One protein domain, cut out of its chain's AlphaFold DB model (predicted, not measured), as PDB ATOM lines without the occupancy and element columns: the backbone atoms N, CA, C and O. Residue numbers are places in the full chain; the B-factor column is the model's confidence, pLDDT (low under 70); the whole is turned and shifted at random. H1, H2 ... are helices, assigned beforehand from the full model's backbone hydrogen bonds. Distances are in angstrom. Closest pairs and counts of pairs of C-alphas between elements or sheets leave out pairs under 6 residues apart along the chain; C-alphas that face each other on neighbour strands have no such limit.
ATOM      1  N   TYR A 333     147.480 125.613 192.584       83.50
ATOM      2  CA  TYR A 333     146.207 125.420 191.878       83.50
ATOM      3  C   TYR A 333     145.975 126.459 190.775       83.50
ATOM      4  O   TYR A 333     145.552 126.077 189.687       83.50
ATOM      5  N   ASP A 334     146.292 127.734 191.013       84.50
ATOM      6  CA  ASP A 334     146.235 128.795 189.998       84.50
ATOM      7  C   ASP A 334     147.204 128.492 188.830       84.50
ATOM      8  O   ASP A 334     146.874 128.733 187.666       84.50
ATOM      9  N   MET A 335     148.388 127.922 189.108       84.06
ATOM     10  CA  MET A 335     149.313 127.489 188.052       84.06
ATOM     11  C   MET A 335     148.777 126.280 187.272       84.06
ATOM     12  O   MET A 335     148.863 126.273 186.045       84.06
ATOM     13  N   LEU A 336     148.202 125.281 187.948       86.99
ATOM     14  CA  LEU A 336     147.579 124.124 187.291       86.99
ATOM     15  C   LEU A 336     146.384 124.524 186.412       86.99
ATOM     16  O   LEU A 336     146.252 124.005 185.305       86.99
ATOM     17  N   ASP A 337     145.562 125.476 186.864       86.23
ATOM     18  CA  ASP A 337     144.437 126.035 186.098       86.23
ATOM     19  C   ASP A 337     144.923 126.763 184.838       86.23
ATOM     20  O   ASP A 337     144.310 126.658 183.783       86.23
ATOM     21  N   MET A 338     146.074 127.439 184.905       85.61
ATOM     22  CA  MET A 338     146.701 128.019 183.715       85.61
ATOM     23  C   MET A 338     147.345 126.981 182.794       85.61
ATOM     24  O   MET A 338     147.346 127.174 181.579       85.61
ATOM     25  N   LEU A 339     147.908 125.903 183.343       87.69
ATOM     26  CA  LEU A 339     148.522 124.838 182.552       87.69
ATOM     27  C   LEU A 339     147.476 124.031 181.776       87.69
ATOM     28  O   LEU A 339     147.755 123.644 180.648       87.69
ATOM     29  N   GLN A 340     146.267 123.844 182.312       85.31
ATOM     30  CA  GLN A 340     145.203 123.102 181.620       85.31
ATOM     31  C   GLN A 340     144.747 123.764 180.299       85.31
ATOM     32  O   GLN A 340     144.166 123.093 179.448       85.31
ATOM     33  N   ASP A 341     144.994 125.070 180.135       83.65
ATOM     34  CA  ASP A 341     144.608 125.852 178.953       83.65
ATOM     35  C   ASP A 341     145.675 125.819 177.837       83.65
ATOM     36  O   ASP A 341     145.484 126.424 176.774       83.65
ATOM     37  N   VAL A 342     146.812 125.145 178.058       85.29
ATOM     38  CA  VAL A 342     147.948 125.099 177.126       85.29
ATOM     39  C   VAL A 342     148.222 123.661 176.699       85.29
ATOM     40  O   VAL A 342     148.692 122.870 177.498       85.29
ATOM     41  N   ASP A 343     148.026 123.322 175.423       86.07
ATOM     42  CA  ASP A 343     148.328 121.977 174.905       86.07
ATOM     43  C   ASP A 343     149.846 121.680 174.923       86.07
ATOM     44  O   ASP A 343     150.572 122.027 173.986       86.07
ATOM     45  N   LEU A 344     150.323 121.022 175.984       88.58
ATOM     46  CA  LEU A 344     151.703 120.553 176.154       88.58
ATOM     47  C   LEU A 344     151.760 119.023 176.279       88.58
ATOM     48  O   LEU A 344     150.798 118.363 176.670       88.58
ATOM     49  N   THR A 345     152.906 118.435 175.951       88.68
ATOM     50  CA  THR A 345     153.180 117.019 176.224       88.68
ATOM     51  C   THR A 345     153.363 116.778 177.724       88.68
ATOM     52  O   THR A 345     153.773 117.664 178.475       88.68
ATOM     53  N   SER A 346     153.140 115.545 178.178       89.89
ATOM     54  CA  SER A 346     153.351 115.138 179.574       89.89
ATOM     55  C   SER A 346     154.789 115.428 180.062       89.89
ATOM     56  O   SER A 346     154.985 115.824 181.208       89.89
ATOM     57  N   ALA A 347     155.799 115.356 179.187       89.14
ATOM     58  CA  ALA A 347     157.177 115.741 179.519       89.14
ATOM     59  C   ALA A 347     157.375 117.263 179.686       89.14
ATOM     60  O   ALA A 347     158.191 117.697 180.504       89.14
ATOM     61  N   GLU A 348     156.647 118.078 178.922       90.06
ATOM     62  CA  GLU A 348     156.702 119.541 179.008       90.06
ATOM     63  C   GLU A 348     156.012 120.043 180.278       90.06
ATOM     64  O   GLU A 348     156.591 120.865 180.985       90.06
ATOM     65  N   TYR A 349     154.849 119.486 180.637       91.09
ATOM     66  CA  TYR A 349     154.197 119.782 181.917       91.09
ATOM     67  C   TYR A 349     155.090 119.446 183.109       91.09
ATOM     68  O   TYR A 349     155.276 120.287 183.988       91.09
ATOM     69  N   PHE A 350     155.705 118.259 183.106       91.23
ATOM     70  CA  PHE A 350     156.633 117.851 184.158       91.23
ATOM     71  C   PHE A 350     157.830 118.804 184.261       91.23
ATOM     72  O   PHE A 350     158.252 119.170 185.355       91.23
ATOM     73  N   SER A 351     158.365 119.246 183.119       90.89
ATOM     74  CA  SER A 351     159.491 120.187 183.079       90.89
ATOM     75  C   SER A 351     159.113 121.570 183.616       90.89
ATOM     76  O   SER A 351     159.925 122.189 184.299       90.89
ATOM     77  N   ILE A 352     157.893 122.044 183.343       87.28
ATOM     78  CA  ILE A 352     157.395 123.319 183.874       87.28
ATOM     79  C   ILE A 352     157.173 123.221 185.380       87.28
ATOM     80  O   ILE A 352     157.644 124.089 186.107       87.28
ATOM     81  N   MET A 353     156.505 122.163 185.846       89.10
ATOM     82  CA  MET A 353     156.230 121.984 187.272       89.10
ATOM     83  C   MET A 353     157.525 121.853 188.080       89.10
ATOM     84  O   MET A 353     157.674 122.515 189.099       89.10
ATOM     85  N   ARG A 354     158.509 121.093 187.583       89.18
ATOM     86  CA  ARG A 354     159.826 120.945 188.226       89.18
ATOM     87  C   ARG A 354     160.648 122.236 188.245       89.18
ATOM     88  O   ARG A 354     161.547 122.370 189.065       89.18
ATOM     89  N   GLY A 355     160.406 123.139 187.299       85.19
ATOM     90  CA  GLY A 355     161.131 124.402 187.171       85.19
ATOM     91  C   GLY A 355     160.476 125.575 187.896       85.19
ATOM     92  O   GLY A 355     160.921 126.702 187.698       85.19
ATOM     93  N   SER A 356     159.402 125.345 188.656       85.28
ATOM     94  CA  SER A 356     158.671 126.412 189.330       85.28
ATOM     95  C   SER A 356     158.640 126.197 190.839       85.28
ATOM     96  O   SER A 356     158.225 125.134 191.297       85.28
ATOM     97  N   ASP A 357     158.908 127.269 191.580       87.28
ATOM     98  CA  ASP A 357     158.868 127.321 193.047       87.28
ATOM     99  C   ASP A 357     157.481 126.964 193.641       87.28
ATOM    100  O   ASP A 357     157.325 126.806 194.848       87.28
ATOM    101  N   PHE A 358     156.437 126.848 192.805       82.74
ATOM    102  CA  PHE A 358     155.074 126.501 193.229       82.74
ATOM    103  C   PHE A 358     154.867 125.009 193.511       82.74
ATOM    104  O   PHE A 358     153.868 124.662 194.141       82.74
ATOM    105  N   PHE A 359     155.765 124.135 193.040       86.79
ATOM    106  CA  PHE A 359     155.650 122.680 193.203       86.79
ATOM    107  C   PHE A 359     156.832 122.056 193.961       86.79
ATOM    108  O   PHE A 359     156.966 120.834 193.952       86.79
ATOM    109  N   ASP A 360     157.667 122.858 194.628       83.36
ATOM    110  CA  ASP A 360     158.849 122.365 195.360       83.36
ATOM    111  C   ASP A 360     158.493 121.385 196.493       83.36
ATOM    112  O   ASP A 360     159.269 120.478 196.798       83.36
ATOM    113  N   ASP A 361     157.301 121.528 197.080       84.39
ATOM    114  CA  ASP A 361     156.786 120.648 198.138       84.39
ATOM    115  C   ASP A 361     156.069 119.390 197.597       84.39
ATOM    116  O   ASP A 361     155.677 118.522 198.381       84.39
ATOM    117  N   MET A 362     155.863 119.282 196.278       86.06
ATOM    118  CA  MET A 362     155.107 118.192 195.654       86.06
ATOM    119  C   MET A 362     156.020 117.027 195.264       86.06
ATOM    120  O   MET A 362     157.117 117.199 194.729       86.06
ATOM    121  N   ASP A 363     155.552 115.808 195.510       86.34
ATOM    122  CA  ASP A 363     156.314 114.603 195.213       86.34
ATOM    123  C   ASP A 363     156.502 114.420 193.680       86.34
ATOM    124  O   ASP A 363     155.568 114.651 192.904       86.34
ATOM    125  N   PRO A 364     157.688 113.995 193.192       87.77
ATOM    126  CA  PRO A 364     157.911 113.771 191.761       87.77
ATOM    127  C   PRO A 364     156.945 112.772 191.095       87.77
ATOM    128  O   PRO A 364     156.695 112.889 189.894       87.77
ATOM    129  N   PHE A 365     156.411 111.787 191.827       88.26
ATOM    130  CA  PHE A 365     155.396 110.858 191.322       88.26
ATOM    131  C   PHE A 365     154.038 111.553 191.135       88.26
ATOM    132  O   PHE A 365     153.417 111.375 190.087       88.26
ATOM    133  N   GLU A 366     153.611 112.392 192.080       88.55
ATOM    134  CA  GLU A 366     152.415 113.238 191.979       88.55
ATOM    135  C   GLU A 366     152.531 114.252 190.828       88.55
ATOM    136  O   GLU A 366     151.607 114.387 190.023       88.55
ATOM    137  N   MET A 367     153.705 114.865 190.637       90.16
ATOM    138  CA  MET A 367     153.985 115.728 189.479       90.16
ATOM    139  C   MET A 367     153.842 114.984 188.146       90.16
ATOM    140  O   MET A 367     153.344 115.539 187.162       90.16
ATOM    141  N   MET A 368     154.256 113.716 188.098       89.86
ATOM    142  CA  MET A 368     154.111 112.887 186.904       89.86
ATOM    143  C   MET A 368     152.652 112.483 186.649       89.86
ATOM    144  O   MET A 368     152.209 112.560 185.503       89.86
ATOM    145  N   ASP A 369     151.881 112.124 187.684       89.55
ATOM    146  CA  ASP A 369     150.440 111.847 187.551       89.55
ATOM    147  C   ASP A 369     149.679 113.077 187.032       89.55
ATOM    148  O   ASP A 369     148.939 112.991 186.049       89.55
ATOM    149  N   ILE A 370     149.939 114.253 187.612       89.51
ATOM    150  CA  ILE A 370     149.349 115.521 187.165       89.51
ATOM    151  C   ILE A 370     149.735 115.823 185.713       89.51
ATOM    152  O   ILE A 370     148.875 116.204 184.919       89.51
ATOM    153  N   SER A 371     150.992 115.585 185.327       91.31
ATOM    154  CA  SER A 371     151.454 115.778 183.945       91.31
ATOM    155  C   SER A 371     150.700 114.897 182.946       91.31
ATOM    156  O   SER A 371     150.318 115.370 181.875       91.31
ATOM    157  N   HIS A 372     150.456 113.626 183.283       90.86
ATOM    158  CA  HIS A 372     149.667 112.720 182.444       90.86
ATOM    159  C   HIS A 372     148.202 113.159 182.345       90.86
ATOM    160  O   HIS A 372     147.617 113.120 181.259       90.86
ATOM    161  N   ARG A 373     147.623 113.639 183.454       88.61
ATOM    162  CA  ARG A 373     146.247 114.160 183.488       88.61
ATOM    163  C   ARG A 373     146.085 115.425 182.648       88.61
ATOM    164  O   ARG A 373     145.093 115.528 181.929       88.61
ATOM    165  N   LEU A 374     147.050 116.344 182.702       89.01
ATOM    166  CA  LEU A 374     147.066 117.570 181.896       89.01
ATOM    167  C   LEU A 374     147.313 117.290 180.404       89.01
ATOM    168  O   LEU A 374     146.736 117.960 179.553       89.01
ATOM    169  N   ALA A 375     148.115 116.275 180.068       86.23
ATOM    170  CA  ALA A 375     148.371 115.868 178.682       86.23
ATOM    171  C   ALA A 375     147.209 115.089 178.033       86.23
ATOM    172  O   ALA A 375     147.262 114.777 176.845       86.23
ATOM    173  N   GLY A 376     146.168 114.737 178.798       76.52
ATOM    174  CA  GLY A 376     145.088 113.876 178.314       76.52
ATOM    175  C   GLY A 376     145.537 112.437 178.026       76.52
ATOM    176  O   GLY A 376     144.820 111.695 177.349       76.52
TER     177      GLY A 376
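What this domain is: This is residues 333 to 376 of the 453 residues of the protein "RING-type E3 ubiquitin transferase" of Glycine max (UniProt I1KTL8). The longest helix, H3, packs obliquely on H2, and the shorter H1 sits off this pair, with the end of H1 near both, so that the three helix centres make a triangle. The 44 printed residues hold three named helices, H1, H2 and H3 along the chain, and no named strand; the class is all helix. The whole is compact, with a radius of gyration of the C-alphas of 9.2 A and spans of 24 by 19 by 14 A.

Where its parts are: Find C-alpha 364 at (157.911, 113.771, 191.761); from there H3, residues 364 to 374, runs 15.1 A to C-alpha 374 at (147.066, 117.570, 181.896). H2 is residues 346 to 354, 12.3 A long. H1, residues 333 to 339, begins at (146.207, 125.420, 191.878).

How they stand to each other: H3 and H2 touch, closest at the C-alphas of Ser 371 and Ser 346, 4.8 A apart, at a steep tilt of 50 degrees, opposite ways. H1 is close to H3 but not clearly touching: the closest C-alphas, of Leu 339 and Leu 374, are 7.4 A apart. In H1, H2 and H3 every O i to N i+4 pair is within hydrogen-bond range.

The domain as a whole: The farthest C-alphas, of Asp 343 and Asp 361, are 24.8 A apart. The printed part has no cut, both links are short, and no printed residue is under 70 in pLDDT.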